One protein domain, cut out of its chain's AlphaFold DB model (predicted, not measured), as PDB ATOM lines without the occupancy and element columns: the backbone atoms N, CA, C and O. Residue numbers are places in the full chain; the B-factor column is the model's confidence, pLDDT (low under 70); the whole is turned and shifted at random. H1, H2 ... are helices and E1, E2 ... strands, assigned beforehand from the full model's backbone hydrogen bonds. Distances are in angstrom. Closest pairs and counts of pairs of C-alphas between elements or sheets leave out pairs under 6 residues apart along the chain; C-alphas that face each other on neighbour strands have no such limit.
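What this domain is: This is residues 785 to 937 of the 1209 residues of an uncharacterized protein of Planctomycetes bacterium (UniProt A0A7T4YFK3). Picture one sheet of seven strands curled like part of a barrel, with helix H7 in its opening, between the edge strands E5 and E6. Helices H3, H5 and H6 pack on the outside of the curl toward the E5 end, H1 and H4 meet farther out, and H6 and H8 lie toward opposite ends of the longest axis. The strands are parallel, in the order E5 E4 E3 E2 E1 E7 E6, and along the chain the elements run E1 H1 H2 E2 H3 H4 E3 H5 E4 H6 E5 H7 E6 E7 H8. The printed part has 153 residues, eight named helices and seven named strands, of the mixed class. It is compact, with a radius of gyration of the C-alphas of 15.5 A and spans of 45 by 36 by 22 A.

Where its parts are: Begin at C-alpha 785, (69.173, 128.911, 63.071), where E1, residues 785 to 787, begins. Next you meet H1, residues 794 to 800, H2, 804 to 807, and E2, 810 to 814, a strand 13.9 A long. H3, 815 to 820, follows at once, then H4, 825 to 833, of 12.1 A, and E3, 837 to 841, of 13.0 A. Find C-alpha 848 at (91.057, 118.673, 74.099); from there H5, the longest helix, runs 16.7 A to residue 859. After it come E4, 866 to 869, H6, 874 to 882, of 12.1 A, and E5, 886 to 889. H7, 890 to 896, joins E5 to E6, 897 to 900, with no residue between. E7 is 915 to 918, and H8, 925 to 935, runs 15.3 A to C-alpha 935 at (68.253, 135.895, 50.430).

How they stand to each other: Start with the sheet, which is strongly twisted. Look between E1 and E2, at 33 degrees, for N 812 and O 786, 2.8 A apart and within hydrogen-bond range. Between E2 and E3 find N 811 and O 837 at 2.8 A, between E3 and E4 N 868 and O 840 at 2.8 A, and between E4 and E5 N 888 and O 867 at 2.8 A. On the other side of E1, N 787 and O 918 of E7 are 2.8 A apart, and N 900 of E6 and O 917 of E7 are 2.8 A apart. Four strand-helix-strand units, two parallel neighbour strands with helices between, have right-handed crossovers: E1 to E2 through H1 and H2, E2 to E3 through H3 and H4, E3 to E4 through H5, and E4 to E5 through H6. H6 is on the sheet at a height of 9.2 A, over E5. H5 only grazes the sheet; it touches H6 the same way at a shallow tilt of 10 degrees, closest at the C-alphas of Ile 855 and Ala 880, 6.2 A. With residues 853 to 858 alone H5 touches H3, about perpendicular at 73 degrees, closest at C-alphas 819 and 854, 6.0 A. H7 is on the sheet at a height of 6.6 A. H1 touches H4, closest at C-alphas 795 and 827, 6.2 A. H2 is near H8, which only grazes the sheet. Every O i to N i+4 pair is within hydrogen-bond range in H1, H3, H4, H5, H6 and H8; H7 has 2 of 3, and H2 is too short for such a pair.

The domain as a whole: The two C-alphas farthest apart are those of Ser 875 and Gly 937, 44.9 A. The printed part has no cut. The link from E6 to E7, residues 901 to 914, is long. Mean pLDDT of the printed part is 82.1; residues 901 to 912, 920 to 924 and 934 to 937 are under 70.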
ATOM      1  N   LEU A 785      68.567 128.372  61.854       90.69
ATOM      2  CA  LEU A 785      69.173 128.911  63.071       90.69
ATOM      3  C   LEU A 785      69.724 130.315  62.834       90.69
ATOM      4  O   LEU A 785      70.192 130.629  61.741       90.69
ATOM      5  N   LEU A 786      69.723 131.131  63.884       89.31
ATOM      6  CA  LEU A 786      70.373 132.438  63.894       89.31
ATOM      7  C   LEU A 786      71.750 132.327  64.559       89.31
ATOM      8  O   LEU A 786      71.846 131.877  65.700       89.31
ATOM      9  N   ALA A 787      72.829 132.704  63.874       87.38
ATOM     10  CA  ALA A 787      74.132 132.780  64.522       87.38
ATOM     11  C   ALA A 787      74.166 133.965  65.482       87.38
ATOM     12  O   ALA A 787      73.782 135.076  65.130       87.38
ATOM     13  N   LEU A 788      74.675 133.727  66.684       81.88
ATOM     14  CA  LEU A 788      74.923 134.756  67.673       81.88
ATOM     15  C   LEU A 788      76.405 134.804  68.002       81.88
ATOM     16  O   LEU A 788      77.068 133.777  68.179       81.88
ATOM     17  N   LYS A 789      76.906 136.029  68.129       73.12
ATOM     18  CA  LYS A 789      78.268 136.302  68.580       73.12
ATOM     19  C   LYS A 789      78.472 135.928  70.051       73.12
ATOM     20  O   LYS A 789      79.520 135.401  70.401       73.12
ATOM     21  N   TYR A 790      77.448 136.156  70.875       72.81
ATOM     22  CA  TYR A 790      77.413 135.854  72.308       72.81
ATOM     23  C   TYR A 790      76.049 135.254  72.682       72.81
ATOM     24  O   TYR A 790      75.032 135.648  72.108       72.81
ATOM     25  N   LEU A 791      76.016 134.324  73.645       74.38
ATOM     26  CA  LEU A 791      74.770 133.744  74.183       74.38
ATOM     27  C   LEU A 791      74.158 134.560  75.325       74.38
ATOM     28  O   LEU A 791      73.016 134.323  75.724       74.38
ATOM     29  N   GLN A 792      74.910 135.523  75.844       70.12
ATOM     30  CA  GLN A 792      74.446 136.459  76.847       70.12
ATOM     31  C   GLN A 792      73.109 137.103  76.452       70.12
ATOM     32  O   GLN A 792      72.934 137.621  75.347       70.12
ATOM     33  N   GLY A 793      72.172 137.119  77.401       71.38
ATOM     34  CA  GLY A 793      70.885 137.782  77.224       71.38
ATOM     35  C   GLY A 793      69.997 137.146  76.147       71.38
ATOM     36  O   GLY A 793      69.094 137.810  75.641       71.38
ATOM     37  N   LEU A 794      70.240 135.884  75.759       80.44
ATOM     38  CA  LEU A 794      69.491 135.198  74.699       80.44
ATOM     39  C   LEU A 794      67.972 135.273  74.908       80.44
ATOM     40  O   LEU A 794      67.228 135.560  73.970       80.44
ATOM     41  N   ARG A 795      67.509 135.056  76.143       84.50
ATOM     42  CA  ARG A 795      66.090 135.159  76.498       84.50
ATOM     43  C   ARG A 795      65.539 136.557  76.210       84.50
ATOM     44  O   ARG A 795      64.457 136.677  75.647       84.50
ATOM     45  N   GLN A 796      66.272 137.600  76.590       76.38
ATOM     46  CA  GLN A 796      65.931 139.003  76.364       76.38
ATOM     47  C   GLN A 796      65.869 139.286  74.860       76.38
ATOM     48  O   GLN A 796      64.861 139.809  74.395       76.38
ATOM     49  N   LYS A 797      66.886 138.869  74.092       79.12
ATOM     50  CA  LYS A 797      66.932 139.043  72.630       79.12
ATOM     51  C   LYS A 797      65.737 138.382  71.939       79.12
ATOM     52  O   LYS A 797      65.022 139.045  71.200       79.12
ATOM     53  N   ILE A 798      65.440 137.118  72.249       84.50
ATOM     54  CA  ILE A 798      64.260 136.435  71.691       84.50
ATOM     55  C   ILE A 798      62.956 137.103  72.157       84.50
ATOM     56  O   ILE A 798      61.999 137.210  71.394       84.50
ATOM     57  N   ALA A 799      62.884 137.588  73.399       78.81
ATOM     58  CA  ALA A 799      61.697 138.287  73.884       78.81
ATOM     59  C   ALA A 799      61.431 139.602  73.128       78.81
ATOM     60  O   ALA A 799      60.253 139.914  72.924       78.81
ATOM     61  N   LEU A 800      62.495 140.306  72.707       78.06
ATOM     62  CA  LEU A 800      62.471 141.508  71.859       78.06
ATOM     63  C   LEU A 800      62.112 141.226  70.399       78.06
ATOM     64  O   LEU A 800      61.750 142.154  69.686       78.06
ATOM     65  N   TRP A 801      62.191 139.968  69.974       86.12
ATOM     66  CA  TRP A 801      61.863 139.515  68.628       86.12
ATOM     67  C   TRP A 801      60.625 138.626  68.680       86.12
ATOM     68  O   TRP A 801      60.731 137.395  68.657       86.12
ATOM     69  N   PRO A 802      59.425 139.205  68.829       85.31
ATOM     70  CA  PRO A 802      58.226 138.422  69.055       85.31
ATOM     71  C   PRO A 802      57.910 137.395  67.968       85.31
ATOM     72  O   PRO A 802      57.372 136.340  68.303       85.31
ATOM     73  N   SER A 803      58.358 137.622  66.732       87.62
ATOM     74  CA  SER A 803      58.243 136.665  65.627       87.62
ATOM     75  C   SER A 803      59.435 135.703  65.473       87.62
ATOM     76  O   SER A 803      59.487 134.962  64.496       87.62
ATOM     77  N   PHE A 804      60.363 135.621  66.440       89.62
ATOM     78  CA  PHE A 804      61.547 134.746  66.367       89.62
ATOM     79  C   PHE A 804      61.215 133.296  65.995       89.62
ATOM     80  O   PHE A 804      61.814 132.740  65.079       89.62
ATOM     81  N   PHE A 805      60.233 132.689  66.668       88.81
ATOM     82  CA  PHE A 805      59.861 131.290  66.434       88.81
ATOM     83  C   PHE A 805      59.023 131.064  65.164       88.81
ATOM     84  O   PHE A 805      58.800 129.910  64.796       88.81
ATOM     85  N   GLU A 806      58.588 132.129  64.478       87.50
ATOM     86  CA  GLU A 806      58.021 132.014  63.127       87.50
ATOM     87  C   GLU A 806      59.123 131.697  62.104       87.50
ATOM     88  O   GLU A 806      58.883 130.960  61.151       87.50
ATOM     89  N   GLU A 807      60.341 132.204  62.331       86.12
ATOM     90  CA  GLU A 807      61.427 132.160  61.349       86.12
ATOM     91  C   GLU A 807      62.615 131.283  61.762       86.12
ATOM     92  O   GLU A 807      63.338 130.807  60.883       86.12
ATOM     93  N   PHE A 808      62.794 130.995  63.058       89.38
ATOM     94  CA  PHE A 808      63.933 130.229  63.571       89.38
ATOM     95  C   PHE A 808      63.549 129.110  64.551       89.38
ATOM     96  O   PHE A 808      62.688 129.231  65.426       89.38
ATOM     97  N   GLY A 809      64.266 127.993  64.433       88.88
ATOM     98  CA  GLY A 809      64.252 126.867  65.363       88.88
ATOM     99  C   GLY A 809      65.171 127.059  66.567       88.88
ATOM    100  O   GLY A 809      64.996 126.394  67.583       88.88
ATOM    101  N   GLY A 810      66.124 127.984  66.496       92.19
ATOM    102  CA  GLY A 810      67.107 128.191  67.548       92.19
ATOM    103  C   GLY A 810      68.292 129.021  67.080       92.19
ATOM    104  O   GLY A 810      68.184 129.798  66.130       92.19
ATOM    105  N   VAL A 811      69.427 128.856  67.751       92.62
ATOM    106  CA  VAL A 811      70.625 129.667  67.538       92.62
ATOM    107  C   VAL A 811      71.875 128.822  67.323       92.62
ATOM    108  O   VAL A 811      71.965 127.671  67.746       92.62
ATOM    109  N   LYS A 812      72.866 129.420  66.664       92.38
ATOM    110  CA  LYS A 812      74.230 128.901  66.561       92.38
ATOM    111  C   LYS A 812      75.166 129.799  67.359       92.38
ATOM    112  O   LYS A 812      75.117 131.012  67.208       92.38
ATOM    113  N   VAL A 813      76.065 129.220  68.145       90.19
ATOM    114  CA  VAL A 813      77.088 129.947  68.921       90.19
ATOM    115  C   VAL A 813      78.469 129.340  68.656       90.19
ATOM    116  O   VAL A 813      78.559 128.180  68.254       90.19
ATOM    117  N   SER A 814      79.554 130.096  68.842       90.50
ATOM    118  CA  SER A 814      80.906 129.518  68.872       90.50
ATOM    119  C   SER A 814      81.194 128.790  70.196       90.50
ATOM    120  O   SER A 814      80.594 129.092  71.229       90.50
ATOM    121  N   GLY A 815      82.122 127.832  70.191       90.50
ATOM    122  CA  GLY A 815      82.522 127.117  71.402       90.50
ATOM    123  C   GLY A 815      83.136 128.051  72.441       90.50
ATOM    124  O   GLY A 815      82.850 127.928  73.630       90.50
ATOM    125  N   GLN A 816      83.922 129.034  72.000       87.06
ATOM    126  CA  GLN A 816      84.526 129.999  72.911       87.06
ATOM    127  C   GLN A 816      83.489 130.908  73.571       87.06
ATOM    128  O   GLN A 816      83.568 131.115  74.778       87.06
ATOM    129  N   ALA A 817      82.507 131.405  72.814       83.31
ATOM    130  CA  ALA A 817      81.444 132.233  73.375       83.31
ATOM    131  C   ALA A 817      80.627 131.471  74.433       83.31
ATOM    132  O   ALA A 817      80.308 132.038  75.473       83.31
ATOM    133  N   LEU A 818      80.356 130.176  74.219       87.38
ATOM    134  CA  LEU A 818      79.684 129.334  75.214       87.38
ATOM    135  C   LEU A 818      80.537 129.110  76.478       87.38
ATOM    136  O   LEU A 818      80.009 129.175  77.583       87.38
ATOM    137  N   LEU A 819      81.848 128.877  76.338       86.56
ATOM    138  CA  LEU A 819      82.758 128.741  77.488       86.56
ATOM    139  C   LEU A 819      82.864 130.023  78.321       86.56
ATOM    140  O   LEU A 819      83.068 129.945  79.531       86.56
ATOM    141  N   ASP A 820      82.747 131.181  77.674       79.50
ATOM    142  CA  ASP A 820      82.838 132.486  78.329       79.50
ATOM    143  C   ASP A 820      81.514 132.902  79.009       79.50
ATOM    144  O   ASP A 820      81.515 133.869  79.775       79.50
ATOM    145  N   THR A 821      80.408 132.180  78.755       78.62
ATOM    146  CA  THR A 821      79.067 132.517  79.259       78.62
ATOM    147  C   THR A 821      78.816 132.050  80.694       78.62
ATOM    148  O   THR A 821      78.805 130.856  81.003       78.62
ATOM    149  N   ASP A 822      78.477 133.008  81.562       73.88
ATOM    150  CA  ASP A 822      77.959 132.757  82.911       73.88
ATOM    151  C   ASP A 822      76.430 132.645  82.903       73.88
ATOM    152  O   ASP A 822      75.704 133.633  83.088       73.88
ATOM    153  N   PHE A 823      75.918 131.426  82.760       72.44
ATOM    154  CA  PHE A 823      74.479 131.211  82.741       72.44
ATOM    155  C   PHE A 823      73.757 131.735  83.992       72.44
ATOM    156  O   PHE A 823      74.198 131.618  85.144       72.44
ATOM    157  N   ILE A 824      72.591 132.331  83.757       73.00
ATOM    158  CA  ILE A 824      71.598 132.589  84.793       73.00
ATOM    159  C   ILE A 824      70.672 131.373  84.810       73.00
ATOM    160  O   ILE A 824      70.109 131.016  83.781       73.00
ATOM    161  N   GLU A 825      70.490 130.744  85.977       76.50
ATOM    162  CA  GLU A 825      69.659 129.536  86.132       76.50
ATOM    163  C   GLU A 825      68.256 129.704  85.517       76.50
ATOM    164  O   GLU A 825      67.752 128.805  84.853       76.50
ATOM    165  N   GLN A 826      67.643 130.879  85.693       75.12
ATOM    166  CA  GLN A 826      66.337 131.204  85.107       75.12
ATOM    167  C   GLN A 826      66.367 131.268  83.575       75.12
ATOM    168  O   GLN A 826      65.412 130.840  82.935       75.12
ATOM    169  N   ASP A 827      67.451 131.766  82.979       81.50
ATOM    170  CA  ASP A 827      67.580 131.825  81.522       81.50
ATOM    171  C   ASP A 827      67.809 130.425  80.947       81.50
ATOM    172  O   ASP A 827      67.206 130.096  79.933       81.50
ATOM    173  N   VAL A 828      68.572 129.565  81.631       84.94
ATOM    174  CA  VAL A 828      68.723 128.144  81.265       84.94
ATOM    175  C   VAL A 828      67.381 127.422  81.320       84.94
ATOM    176  O   VAL A 828      66.984 126.796  80.339       84.94
ATOM    177  N   LYS A 829      66.632 127.566  82.424       86.19
ATOM    178  CA  LYS A 829      65.271 127.015  82.540       86.19
ATOM    179  C   LYS A 829      64.381 127.511  81.408       86.19
ATOM    180  O   LYS A 829      63.651 126.723  80.816       86.19
ATOM    181  N   TRP A 830      64.459 128.798  81.076       87.75
ATOM    182  CA  TRP A 830      63.684 129.386  79.990       87.75
ATOM    183  C   TRP A 830      64.080 128.851  78.604       87.75
ATOM    184  O   TRP A 830      63.209 128.518  77.805       87.75
ATOM    185  N   ILE A 831      65.377 128.744  78.316       88.88
ATOM    186  CA  ILE A 831      65.917 128.215  77.055       88.88
ATOM    187  C   ILE A 831      65.471 126.763  76.867       88.88
ATOM    188  O   ILE A 831      64.913 126.425  75.820       88.88
ATOM    189  N   ASN A 832      65.645 125.938  77.904       88.19
ATOM    190  CA  ASN A 832      65.290 124.522  77.879       88.19
ATOM    191  C   ASN A 832      63.776 124.336  77.721       88.19
ATOM    192  O   ASN A 832      63.324 123.609  76.842       88.19
ATOM    193  N   ARG A 833      62.963 125.063  78.502       86.69
ATOM    194  CA  ARG A 833      61.496 124.930  78.477       86.69
ATOM    195  C   ARG A 833      60.850 125.419  77.175       86.69
ATOM    196  O   ARG A 833      59.700 125.091  76.914       86.69
ATOM    197  N   ARG A 834      61.547 126.251  76.396       86.69
ATOM    198  CA  ARG A 834      61.112 126.721  75.068       86.69
ATOM    199  C   ARG A 834      61.695 125.893  73.927       86.69
ATOM    200  O   ARG A 834      61.470 126.233  72.764       86.69
ATOM    201  N   ASP A 835      62.456 124.850  74.248       88.00
ATOM    202  CA  ASP A 835      63.175 124.019  73.290       88.00
ATOM    203  C   ASP A 835      63.962 124.875  72.278       88.00
ATOM    204  O   ASP A 835      63.818 124.757  71.061       88.00
ATOM    205  N   VAL A 836      64.710 125.877  72.762       91.44
ATOM    206  CA  VAL A 836      65.555 126.711  71.891       91.44
ATOM    207  C   VAL A 836      66.768 125.889  71.485       91.44
ATOM    208  O   VAL A 836      67.683 125.725  72.285       91.44
ATOM    209  N   GLN A 837      66.785 125.375  70.254       92.25
ATOM    210  CA  GLN A 837      67.905 124.582  69.747       92.25
ATOM    211  C   GLN A 837      69.208 125.393  69.787       92.25
ATOM    212  O   GLN A 837      69.246 126.523  69.302       92.25
ATOM    213  N   ILE A 838      70.283 124.811  70.324       92.75
ATOM    214  CA  ILE A 838      71.609 125.442  70.338       92.75
ATOM    215  C   ILE A 838      72.593 124.551  69.580       92.75
ATOM    216  O   ILE A 838      72.933 123.449  70.012       92.75
ATOM    217  N   LEU A 839      73.053 125.041  68.429       93.44
ATOM    218  CA  LEU A 839      74.157 124.454  67.673       93.44
ATOM    219  C   LEU A 839      75.471 125.095  68.129       93.44
ATOM    220  O   LEU A 839      75.657 126.304  67.980       93.44
ATOM    221  N   VAL A 840      76.396 124.292  68.650       94.00
ATOM    222  CA  VAL A 840      77.687 124.782  69.148       94.00
ATOM    223  C   VAL A 840      78.778 124.502  68.127       94.00
ATOM    224  O   VAL A 840      79.040 123.361  67.755       94.00
ATOM    225  N   ASP A 841      79.441 125.558  67.676       92.44
ATOM    226  CA  ASP A 841      80.558 125.498  66.741       92.44
ATOM    227  C   ASP A 841      81.882 125.650  67.487       92.44
ATOM    228  O   ASP A 841      82.409 126.752  67.622       92.44
ATOM    229  N   GLY A 842      82.416 124.533  67.981       92.19
ATOM    230  CA  GLY A 842      83.668 124.462  68.735       92.19
ATOM    231  C   GLY A 842      84.929 124.428  67.871       92.19
ATOM    232  O   GLY A 842      85.993 124.056  68.362       92.19
ATOM    233  N   ARG A 843      84.857 124.781  66.578       90.94
ATOM    234  CA  ARG A 843      86.041 124.820  65.694       90.94
ATOM    235  C   ARG A 843      87.052 125.899  66.098       90.94
ATOM    236  O   ARG A 843      88.206 125.847  65.656       90.94
ATOM    237  N   ASP A 844      86.639 126.863  66.912       90.31
ATOM    238  CA  ASP A 844      87.482 127.877  67.548       90.31
ATOM    239  C   ASP A 844      88.276 127.343  68.757       90.31
ATOM    240  O   ASP A 844      89.245 127.978  69.170       90.31
ATOM    241  N   ILE A 845      87.952 126.150  69.267       91.56
ATOM    242  CA  ILE A 845      88.659 125.505  70.379       91.56
ATOM    243  C   ILE A 845      89.699 124.505  69.857       91.56
ATOM    244  O   ILE A 845      89.396 123.595  69.086       91.56
ATOM    245  N   SER A 846      90.952 124.663  70.287       83.00
ATOM    246  CA  SER A 846      92.093 123.856  69.823       83.00
ATOM    247  C   SER A 846      92.554 122.770  70.806       83.00
ATOM    248  O   SER A 846      93.175 121.798  70.381       83.00
ATOM    249  N   HIS A 847      92.267 122.917  72.103       88.31
ATOM    250  CA  HIS A 847      92.744 122.017  73.158       88.31
ATOM    251  C   HIS A 847      91.657 121.038  73.616       88.31
ATOM    252  O   HIS A 847      90.554 121.457  73.956       88.31
ATOM    253  N   GLU A 848      91.991 119.745  73.708       87.25
ATOM    254  CA  GLU A 848      91.057 118.673  74.099       87.25
ATOM    255  C   GLU A 848      90.383 118.927  75.454       87.25
ATOM    256  O   GLU A 848      89.168 118.800  75.554       87.25
ATOM    257  N   LEU A 849      91.132 119.368  76.472       88.50
ATOM    258  CA  LEU A 849      90.563 119.685  77.790       88.50
ATOM    259  C   LEU A 849      89.485 120.775  77.714       88.50
ATOM    260  O   LEU A 849      88.457 120.657  78.371       88.50
ATOM    261  N   ASN A 850      89.673 121.785  76.862       90.94
ATOM    262  CA  ASN A 850      88.683 122.845  76.673       90.94
ATOM    263  C   ASN A 850      87.450 122.338  75.912       90.94
ATOM    264  O   ASN A 850      86.354 122.831  76.149       90.94
ATOM    265  N   ILE A 851      87.604 121.345  75.025       92.94
ATOM    266  CA  ILE A 851      86.468 120.674  74.373       92.94
ATOM    267  C   ILE A 851      85.668 119.862  75.402       92.94
ATOM    268  O   ILE A 851      84.443 119.880  75.362       92.94
ATOM    269  N   LEU A 852      86.330 119.192  76.353       92.75
ATOM    270  CA  LEU A 852      85.640 118.495  77.445       92.75
ATOM    271  C   LEU A 852      84.893 119.481  78.359       92.75
ATOM    272  O   LEU A 852      83.721 119.261  78.644       92.75
ATOM    273  N   SER A 853      85.509 120.611  78.724       92.88
ATOM    274  CA  SER A 853      84.822 121.681  79.467       92.88
ATOM    275  C   SER A 853      83.668 122.307  78.679       92.88
ATOM    276  O   SER A 853      82.656 122.686  79.262       92.88
ATOM    277  N   LEU A 854      83.791 122.401  77.352       93.81
ATOM    278  CA  LEU A 854      82.709 122.857  76.482       93.81
ATOM    279  C   LEU A 854      81.539 121.868  76.504       93.81
ATOM    280  O   LEU A 854      80.397 122.299  76.596       93.81
ATOM    281  N   ILE A 855      81.816 120.560  76.476       94.62
ATOM    282  CA  ILE A 855      80.798 119.509  76.626       94.62
ATOM    283  C   ILE A 855      80.101 119.623  77.987       94.62
ATOM    284  O   ILE A 855      78.878 119.528  78.036       94.62
ATOM    285  N   ASP A 856      80.839 119.890  79.069       92.88
ATOM    286  CA  ASP A 856      80.241 120.131  80.390       92.88
ATOM    287  C   ASP A 856      79.333 121.369  80.387       92.88
ATOM    288  O   ASP A 856      78.230 121.323  80.928       92.88
ATOM    289  N   LYS A 857      79.740 122.459  79.720       90.38
ATOM    290  CA  LYS A 857      78.876 123.639  79.556       90.38
ATOM    291  C   LYS A 857      77.658 123.394  78.685       90.38
ATOM    292  O   LYS A 857      76.600 123.949  78.962       90.38
ATOM    293  N   MET A 858      77.784 122.568  77.654       93.44
ATOM    294  CA  MET A 858      76.639 122.134  76.862       93.44
ATOM    295  C   MET A 858      75.679 121.276  77.689       93.44
ATOM    296  O   MET A 858      74.480 121.401  77.504       93.44
ATOM    297  N   ASP A 859      76.166 120.456  78.622       91.88
ATOM    298  CA  ASP A 859      75.324 119.621  79.494       91.88
ATOM    299  C   ASP A 859      74.449 120.450  80.455       91.88
ATOM    300  O   ASP A 859      73.362 120.017  80.828       91.88
ATOM    301  N   GLU A 860      74.866 121.676  80.803       88.94
ATOM    302  CA  GLU A 860      74.023 122.636  81.539       88.94
ATOM    303  C   GLU A 860      72.812 123.121  80.710       88.94
ATOM    304  O   GLU A 860      71.811 123.564  81.277       88.94
ATOM    305  N   LEU A 861      72.880 123.027  79.376       88.94
ATOM    306  CA  LEU A 861      71.829 123.409  78.433       88.94
ATOM    307  C   LEU A 861      71.226 122.163  77.773       88.94
ATOM    308  O   LEU A 861      71.776 121.594  76.829       88.94
ATOM    309  N   GLU A 862      70.028 121.764  78.192       88.06
ATOM    310  CA  GLU A 862      69.390 120.541  77.692       88.06
ATOM    311  C   GLU A 862      69.195 120.545  76.168       88.06
ATOM    312  O   GLU A 862      69.207 119.483  75.551       88.06
ATOM    313  N   THR A 863      69.089 121.716  75.541       90.50
ATOM    314  CA  THR A 863      68.874 121.874  74.095       90.50
ATOM    315  C   THR A 863      70.166 121.981  73.271       90.50
ATOM    316  O   THR A 863      70.117 121.964  72.035       90.50
ATOM    317  N   ALA A 864      71.337 122.063  73.913       93.06
ATOM    318  CA  ALA A 864      72.643 122.129  73.254       93.06
ATOM    319  C   ALA A 864      73.146 120.723  72.891       93.06
ATOM    320  O   ALA A 864      74.071 120.186  73.496       93.06
ATOM    321  N   LYS A 865      72.506 120.084  71.905       92.81
ATOM    322  CA  LYS A 865      72.750 118.664  71.577       92.81
ATOM    323  C   LYS A 865      73.696 118.409  70.408       92.81
ATOM    324  O   LYS A 865      73.994 117.250  70.130       92.81
ATOM    325  N   VAL A 866      74.180 119.444  69.721       93.00
ATOM    326  CA  VAL A 866      75.052 119.287  68.545       93.00
ATOM    327  C   VAL A 866      76.311 120.137  68.695       93.00
ATOM    328  O   VAL A 866      76.220 121.356  68.832       93.00
ATOM    329  N   LEU A 867      77.473 119.483  68.634       94.50
ATOM    330  CA  LEU A 867      78.800 120.090  68.735       94.50
ATOM    331  C   LEU A 867      79.602 119.842  67.451       94.50
ATOM    332  O   LEU A 867      79.867 118.694  67.099       94.50
ATOM    333  N   ILE A 868      80.045 120.903  66.777       93.44
ATOM    334  CA  ILE A 868      80.955 120.823  65.625       93.44
ATOM    335  C   ILE A 868      82.400 121.010  66.104       93.44
ATOM    336  O   ILE A 868      82.694 121.982  66.794       93.44
ATOM    337  N   VAL A 869      83.320 120.123  65.709       92.69
ATOM    338  CA  VAL A 869      84.754 120.216  66.063       92.69
ATOM    339  C   VAL A 869      85.673 119.911  64.882       92.69
ATOM    340  O   VAL A 869      85.286 119.246  63.920       92.69
ATOM    341  N   LYS A 870      86.920 120.396  64.951       88.81
ATOM    342  CA  LYS A 870      87.959 120.141  63.933       88.81
ATOM    343  C   LYS A 870      88.426 118.689  63.915       88.81
ATOM    344  O   LYS A 870      88.497 118.094  62.849       88.81
ATOM    345  N   ASN A 871      88.722 118.134  65.088       83.31
ATOM    346  CA  ASN A 871      89.251 116.781  65.245       83.31
ATOM    347  C   ASN A 871      88.368 116.004  66.222       83.31
ATOM    348  O   ASN A 871      88.088 116.493  67.316       83.31
ATOM    349  N   VAL A 872      87.962 114.793  65.841       84.12
ATOM    350  CA  VAL A 872      87.204 113.876  66.701       84.12
ATOM    351  C   VAL A 872      88.116 112.725  67.117       84.12
ATOM    352  O   VAL A 872      88.774 112.118  66.273       84.12
ATOM    353  N   ASN A 873      88.168 112.432  68.416       88.62
ATOM    354  CA  ASN A 873      88.883 111.288  68.979       88.62
ATOM    355  C   ASN A 873      87.941 110.474  69.892       88.62
ATOM    356  O   ASN A 873      86.844 110.927  70.225       88.62
ATOM    357  N   ASN A 874      88.372 109.280  70.316       88.88
ATOM    358  CA  ASN A 874      87.542 108.396  71.145       88.88
ATOM    359  C   ASN A 874      87.140 109.033  72.484       88.88
ATOM    360  O   ASN A 874      86.005 108.854  72.912       88.88
ATOM    361  N   SER A 875      88.032 109.793  73.125       88.62
ATOM    362  CA  SER A 875      87.754 110.464  74.401       88.62
ATOM    363  C   SER A 875      86.599 111.461  74.270       88.62
ATOM    364  O   SER A 875      85.631 111.384  75.024       88.62
ATOM    365  N   ILE A 876      86.663 112.347  73.270       90.25
ATOM    366  CA  ILE A 876      85.641 113.359  72.976       90.25
ATOM    367  C   ILE A 876      84.316 112.679  72.617       90.25
ATOM    368  O   ILE A 876      83.279 113.026  73.180       90.25
ATOM    369  N   SER A 877      84.335 111.682  71.725       90.12
ATOM    370  CA  SER A 877      83.121 110.969  71.311       90.12
ATOM    371  C   SER A 877      82.452 110.225  72.465       90.12
ATOM    372  O   SER A 877      81.235 110.330  72.623       90.12
ATOM    373  N   SER A 878      83.212 109.490  73.281       92.44
ATOM    374  CA  SER A 878      82.668 108.757  74.429       92.44
ATOM    375  C   SER A 878      82.128 109.703  75.502       92.44
ATOM    376  O   SER A 878      81.043 109.456  76.028       92.44
ATOM    377  N   TYR A 879      82.837 110.801  75.787       95.00
ATOM    378  CA  TYR A 879      82.404 111.777  76.785       95.00
ATOM    379  C   TYR A 879      81.137 112.519  76.346       95.00
ATOM    380  O   TYR A 879      80.147 112.509  77.075       95.00
ATOM    381  N   ALA A 880      81.108 113.057  75.124       92.38
ATOM    382  CA  ALA A 880      79.924 113.713  74.569       92.38
ATOM    383  C   ALA A 880      78.711 112.767  74.510       92.38
ATOM    384  O   ALA A 880      77.609 113.143  74.913       92.38
ATOM    385  N   SER A 881      78.914 111.507  74.104       93.19
ATOM    386  CA  SER A 881      77.840 110.502  74.059       93.19
ATOM    387  C   SER A 881      77.253 110.214  75.444       93.19
ATOM    388  O   SER A 881      76.046 110.020  75.561       93.19
ATOM    389  N   SER A 882      78.075 110.242  76.503       94.19
ATOM    390  CA  SER A 882      77.614 110.075  77.893       94.19
ATOM    391  C   SER A 882      76.676 111.192  78.368       94.19
ATOM    392  O   SER A 882      75.906 110.986  79.302       94.19
ATOM    393  N   LYS A 883      76.711 112.346  77.690       93.50
ATOM    394  CA  LYS A 883      75.869 113.529  77.929       93.50
ATOM    395  C   LYS A 883      74.772 113.707  76.866       93.50
ATOM    396  O   LYS A 883      74.040 114.695  76.857       93.50
ATOM    397  N   GLY A 884      74.656 112.758  75.932       93.69
ATOM    398  CA  GLY A 884      73.694 112.829  74.832       93.69
ATOM    399  C   GLY A 884      74.005 113.916  73.794       93.69
ATOM    400  O   GLY A 884      73.083 114.404  73.144       93.69
ATOM    401  N   ILE A 885      75.272 114.314  73.642       95.00
ATOM    402  CA  ILE A 885      75.714 115.338  72.686       95.00
ATOM    403  C   ILE A 885      76.283 114.669  71.430       95.00
ATOM    404  O   ILE A 885      77.215 113.864  71.494       95.00
ATOM    405  N   ALA A 886      75.736 115.031  70.271       92.69
ATOM    406  CA  ALA A 886      76.211 114.580  68.972       92.69
ATOM    407  C   ALA A 886      77.416 115.416  68.521       92.69
ATOM    408  O   ALA A 886      77.306 116.625  68.310       92.69
ATOM    409  N   VAL A 887      78.562 114.758  68.336       91.38
ATOM    410  CA  VAL A 887      79.783 115.388  67.818       91.38
ATOM    411  C   VAL A 887      79.830 115.228  66.302       91.38
ATOM    412  O   VAL A 887      79.824 114.110  65.790       91.38
ATOM    413  N   VAL A 888      79.893 116.347  65.586       90.12
ATOM    414  CA  VAL A 888      79.938 116.406  64.124       90.12
ATOM    415  C   VAL A 888      81.335 116.865  63.683       90.12
ATOM    416  O   VAL A 888      81.737 117.992  63.990       90.12
ATOM    417  N   PRO A 889      82.100 116.017  62.971       88.56
ATOM    418  CA  PRO A 889      83.355 116.416  62.341       88.56
ATOM    419  C   PRO A 889      83.175 117.597  61.372       88.56
ATOM    420  O   PRO A 889      82.134 117.727  60.727       88.56
ATOM    421  N   SER A 890      84.188 118.458  61.252       86.56
ATOM    422  CA  SER A 890      84.104 119.686  60.440       86.56
ATOM    423  C   SER A 890      83.830 119.438  58.954       86.56
ATOM    424  O   SER A 890      83.102 120.209  58.340       86.56
ATOM    425  N   ASP A 891      84.390 118.378  58.378       84.94
ATOM    426  CA  ASP A 891      84.155 117.945  56.997       84.94
ATOM    427  C   ASP A 891      82.684 117.573  56.765       84.94
ATOM    428  O   ASP A 891      82.058 118.089  55.843       84.94
ATOM    429  N   VAL A 892      82.094 116.790  57.673       82.81
ATOM    430  CA  VAL A 892      80.665 116.433  57.628       82.81
ATOM    431  C   VAL A 892      79.775 117.658  57.860       82.81
ATOM    432  O   VAL A 892      78.729 117.810  57.225       82.81
ATOM    433  N   ALA A 893      80.170 118.546  58.776       81.00
ATOM    434  CA  ALA A 893      79.430 119.769  59.062       81.00
ATOM    435  C   ALA A 893      79.384 120.705  57.847       81.00
ATOM    436  O   ALA A 893      78.331 121.269  57.578       81.00
ATOM    437  N   ASN A 894      80.473 120.820  57.083       81.06
ATOM    438  CA  ASN A 894      80.524 121.663  55.886       81.06
ATOM    439  C   ASN A 894      79.568 121.189  54.768       81.06
ATOM    440  O   ASN A 894      79.171 121.995  53.931       81.06
ATOM    441  N   GLU A 895      79.164 119.913  54.756       79.94
ATOM    442  CA  GLU A 895      78.159 119.386  53.816       79.94
ATOM    443  C   GLU A 895      76.714 119.576  54.310       79.94
ATOM    444  O   GLU A 895      75.789 119.737  53.509       79.94
ATOM    445  N   LYS A 896      76.506 119.540  55.634       81.06
ATOM    446  CA  LYS A 896      75.173 119.499  56.270       81.06
ATOM    447  C   LYS A 896      74.727 120.813  56.907       81.06
ATOM    448  O   LYS A 896      73.545 120.947  57.219       81.06
ATOM    449  N   VAL A 897      75.638 121.760  57.113       81.94
ATOM    450  CA  VAL A 897      75.375 123.083  57.682       81.94
ATOM    451  C   VAL A 897      75.813 124.131  56.671       81.94
ATOM    452  O   VAL A 897      76.997 124.247  56.362       81.94
ATOM    453  N   ARG A 898      74.859 124.910  56.163       78.31
ATOM    454  CA  ARG A 898      75.139 126.040  55.275       78.31
ATOM    455  C   ARG A 898      75.089 127.333  56.065       78.31
ATOM    456  O   ARG A 898      74.112 127.595  56.765       78.31
ATOM    457  N   LEU A 899      76.151 128.120  55.951       73.81
ATOM    458  CA  LEU A 899      76.167 129.490  56.438       73.81
ATOM    459  C   LEU A 899      75.578 130.381  55.352       73.81
ATOM    460  O   LEU A 899      75.928 130.244  54.183       73.81
ATOM    461  N   PHE A 900      74.686 131.268  55.760       70.88
ATOM    462  CA  PHE A 900      74.200 132.354  54.936       70.88
ATOM    463  C   PHE A 900      74.860 133.650  55.414       70.88
ATOM    464  O   PHE A 900      74.693 134.031  56.575       70.88
ATOM    465  N   ASP A 901      75.618 134.291  54.529       67.44
ATOM    466  CA  ASP A 901      76.248 135.596  54.720       67.44
ATOM    467  C   ASP A 901      76.058 136.460  53.457       67.44
ATOM    468  O   ASP A 901      75.595 135.970  52.424       67.44
ATOM    469  N   ARG A 902      76.386 137.757  53.543       58.12
ATOM    470  CA  ARG A 902      76.252 138.707  52.420       58.12
ATOM    471  C   ARG A 902      77.063 138.314  51.182       58.12
ATOM    472  O   ARG A 902      76.680 138.690  50.080       58.12
ATOM    473  N   ASP A 903      78.139 137.550  51.352       51.91
ATOM    474  CA  ASP A 903      79.045 137.165  50.269       51.91
ATOM    475  C   ASP A 903      78.620 135.842  49.584       51.91
ATOM    476  O   ASP A 903      79.095 135.526  48.494       51.91
ATOM    477  N   ASN A 904      77.689 135.083  50.186       54.78
ATOM    478  CA  ASN A 904      77.070 133.854  49.671       54.78
ATOM    479  C   ASN A 904      75.528 133.949  49.648       54.78
ATOM    480  O   ASN A 904      74.823 133.044  50.096       54.78
ATOM    481  N   ALA A 905      74.988 135.035  49.086       49.72
ATOM    482  CA  ALA A 905      73.543 135.298  49.037       49.72
ATOM    483  C   ALA A 905      72.729 134.297  48.184       49.72
ATOM    484  O   ALA A 905      71.500 134.269  48.243       49.72
ATOM    485  N   SER A 906      73.382 133.448  47.386       46.75
ATOM    486  CA  SER A 906      72.687 132.413  46.630       46.75
ATOM    487  C   SER A 906      72.387 131.205  47.519       46.75
ATOM    488  O   SER A 906      73.307 130.617  48.083       46.75
ATOM    489  N   VAL A 907      71.137 130.736  47.481       48.75
ATOM    490  CA  VAL A 907      70.683 129.391  47.886       48.75
ATOM    491  C   VAL A 907      70.033 129.297  49.277       48.75
ATOM    492  O   VAL A 907      70.511 128.593  50.167       48.75
ATOM    493  N   VAL A 908      68.816 129.835  49.396       50.75
ATOM    494  CA  VAL A 908      67.750 129.116  50.116       50.75
ATOM    495  C   VAL A 908      67.058 128.189  49.103       50.75
ATOM    496  O   VAL A 908      65.970 128.471  48.620       50.75
ATOM    497  N   ASP A 909      67.723 127.101  48.694       53.84
ATOM    498  CA  ASP A 909      67.031 126.036  47.950       53.84
ATOM    499  C   ASP A 909      66.181 125.265  48.959       53.84
ATOM    500  O   ASP A 909      66.726 124.617  49.855       53.84
ATOM    501  N   GLU A 910      64.856 125.324  48.818       53.62
ATOM    502  CA  GLU A 910      63.904 124.573  49.648       53.62
ATOM    503  C   GLU A 910      64.171 123.052  49.645       53.62
ATOM    504  O   GLU A 910      63.692 122.334  50.521       53.62
ATOM    505  N   ARG A 911      64.977 122.546  48.697       58.41
ATOM    506  CA  ARG A 911      65.415 121.144  48.614       58.41
ATOM    507  C   ARG A 911      66.627 120.809  49.491       58.41
ATOM    508  O   ARG A 911      67.009 119.641  49.557       58.41
ATOM    509  N   PHE A 912      67.272 121.781  50.142       68.19
ATOM    510  CA  PHE A 912      68.386 121.492  51.047       68.19
ATOM    511  C   PHE A 912      67.877 120.895  52.366       68.19
ATOM    512  O   PHE A 912      67.219 121.554  53.164       68.19
ATOM    513  N   GLU A 913      68.218 119.633  52.623       71.62
ATOM    514  CA  GLU A 913      67.736 118.914  53.807       71.62
ATOM    515  C   GLU A 913      68.533 119.198  55.099       71.62
ATOM    516  O   GLU A 913      68.128 118.725  56.167       71.62
ATOM    517  N   GLY A 914      69.644 119.941  55.024       79.81
ATOM    518  CA  GLY A 914      70.519 120.263  56.160       79.81
ATOM    519  C   GLY A 914      70.078 121.475  56.995       79.81
ATOM    520  O   GLY A 914      68.955 121.957  56.876       79.81
ATOM    521  N   ILE A 915      70.965 121.960  57.870       84.06
ATOM    522  CA  ILE A 915      70.740 123.148  58.712       84.06
ATOM    523  C   ILE A 915      71.207 124.398  57.962       84.06
ATOM    524  O   ILE A 915      72.330 124.439  57.459       84.06
ATOM    525  N   VAL A 916      70.373 125.433  57.934       84.75
ATOM    526  CA  VAL A 916      70.727 126.767  57.435       84.75
ATOM    527  C   VAL A 916      70.962 127.685  58.627       84.75
ATOM    528  O   VAL A 916      70.100 127.815  59.496       84.75
ATOM    529  N   VAL A 917      72.128 128.322  58.674       84.94
ATOM    530  CA  VAL A 917      72.506 129.265  59.729       84.94
ATOM    531  C   VAL A 917      72.634 130.656  59.129       84.94
ATOM    532  O   VAL A 917      73.503 130.884  58.293       84.94
ATOM    533  N   MET A 918      71.813 131.598  59.590       82.56
ATOM    534  CA  MET A 918      71.980 133.012  59.257       82.56
ATOM    535  C   MET A 918      73.128 133.593  60.064       82.56
ATOM    536  O   MET A 918      73.011 133.760  61.275       82.56
ATOM    537  N   ASN A 919      74.252 133.842  59.401       75.00
ATOM    538  CA  ASN A 919      75.525 134.144  60.038       75.00
ATOM    539  C   ASN A 919      75.893 135.625  59.914       75.00
ATOM    540  O   ASN A 919      76.898 135.958  59.292       75.00
ATOM    541  N   MET A 920      75.077 136.507  60.503       66.12
ATOM    542  CA  MET A 920      75.352 137.949  60.549       66.12
ATOM    543  C   MET A 920      75.120 138.530  61.946       66.12
ATOM    544  O   MET A 920      74.472 137.910  62.789       66.12
ATOM    545  N   ASP A 921      75.685 139.710  62.196       63.91
ATOM    546  CA  ASP A 921      75.553 140.422  63.470       63.91
ATOM    547  C   ASP A 921      74.274 141.270  63.436       63.91
ATOM    548  O   ASP A 921      74.261 142.370  62.881       63.91
ATOM    549  N   TYR A 922      73.175 140.712  63.946       68.94
ATOM    550  CA  TYR A 922      71.865 141.359  63.925       68.94
ATOM    551  C   TYR A 922      71.454 141.881  65.300       68.94
ATOM    552  O   TYR A 922      71.472 141.160  66.299       68.94
ATOM    553  N   GLU A 923      70.988 143.126  65.314       64.31
ATOM    554  CA  GLU A 923      70.589 143.848  66.526       64.31
ATOM    555  C   GLU A 923      69.092 144.193  66.542       64.31
ATOM    556  O   GLU A 923      68.494 144.337  67.608       64.31
ATOM    557  N   VAL A 924      68.468 144.309  65.367       68.12
ATOM    558  CA  VAL A 924      67.049 144.642  65.204       68.12
ATOM    559  C   VAL A 924      66.396 143.604  64.296       68.12
ATOM    560  O   VAL A 924      66.966 143.209  63.280       68.12
ATOM    561  N   TRP A 925      65.184 143.172  64.652       77.94
ATOM    562  CA  TRP A 925      64.437 142.157  63.900       77.94
ATOM    563  C   TRP A 925      64.210 142.540  62.434       77.94
ATOM    564  O   TRP A 925      64.326 141.710  61.537       77.94
ATOM    565  N   ASP A 926      63.943 143.818  62.181       75.00
ATOM    566  CA  ASP A 926      63.696 144.347  60.842       75.00
ATOM    567  C   ASP A 926      64.903 144.210  59.895       75.00
ATOM    568  O   ASP A 926      64.706 144.125  58.681       75.00
ATOM    569  N   ASP A 927      66.131 144.165  60.422       74.44
ATOM    570  CA  ASP A 927      67.338 143.936  59.620       74.44
ATOM    571  C   ASP A 927      67.501 142.447  59.297       74.44
ATOM    572  O   ASP A 927      67.779 142.097  58.151       74.44
ATOM    573  N   ILE A 928      67.205 141.568  60.269       76.56
ATOM    574  CA  ILE A 928      67.124 140.112  60.049       76.56
ATOM    575  C   ILE A 928      66.130 139.826  58.926       76.56
ATOM    576  O   ILE A 928      66.455 139.148  57.956       76.56
ATOM    577  N   TYR A 929      64.921 140.377  59.038       76.50
ATOM    578  CA  TYR A 929      63.872 140.178  58.049       76.50
ATOM    579  C   TYR A 929      64.256 140.710  56.665       76.50
ATOM    580  O   TYR A 929      63.993 140.045  55.665       76.50
ATOM    581  N   HIS A 930      64.876 141.889  56.585       74.56
ATOM    582  CA  HIS A 930      65.313 142.444  55.306       74.56
ATOM    583  C   HIS A 930      66.303 141.511  54.601       74.56
ATOM    584  O   HIS A 930      66.065 141.119  53.458       74.56
ATOM    585  N   ASP A 931      67.352 141.086  55.305       73.19
ATOM    586  CA  ASP A 931      68.384 140.219  54.740       73.19
ATOM    587  C   ASP A 931      67.826 138.820  54.404       73.19
ATOM    588  O   ASP A 931      68.202 138.231  53.390       73.19
ATOM    589  N   MET A 932      66.839 138.322  55.164       74.44
ATOM    590  CA  MET A 932      66.075 137.114  54.814       74.44
ATOM    591  C   MET A 932      65.341 137.227  53.473       74.44
ATOM    592  O   MET A 932      65.265 136.248  52.731       74.44
ATOM    593  N   ARG A 933      64.778 138.394  53.157       74.81
ATOM    594  CA  ARG A 933      64.008 138.610  51.922       74.81
ATOM    595  C   ARG A 933      64.911 138.849  50.716       74.81
ATOM    596  O   ARG A 933      64.603 138.361  49.631       74.81
ATOM    597  N   VAL A 934      66.060 139.498  50.916       68.12
ATOM    598  CA  VAL A 934      67.133 139.558  49.907       68.12
ATOM    599  C   VAL A 934      67.630 138.143  49.583       68.12
ATOM    600  O   VAL A 934      67.709 137.776  48.415       68.12
ATOM    601  N   ALA A 935      67.854 137.300  50.600       62.28
ATOM    602  CA  ALA A 935      68.253 135.895  50.430       62.28
ATOM    603  C   ALA A 935      67.265 135.068  49.592       62.28
ATOM    604  O   ALA A 935      67.658 134.165  48.852       62.28
ATOM    605  N   ALA A 936      65.972 135.357  49.741       63.44
ATOM    606  CA  ALA A 936      64.900 134.697  49.006       63.44
ATOM    607  C   ALA A 936      64.759 135.207  47.557       63.44
ATOM    608  O   ALA A 936      63.957 134.666  46.798       63.44
ATOM    609  N   GLY A 937      65.524 136.232  47.158       60.16
ATOM    610  CA  GLY A 937      65.386 136.898  45.861       60.16
ATOM    611  C   GLY A 937      64.096 137.714  45.733       60.16
ATOM    612  O   GLY A 937      63.668 138.012  44.621       60.16
TER     613      GLY A 937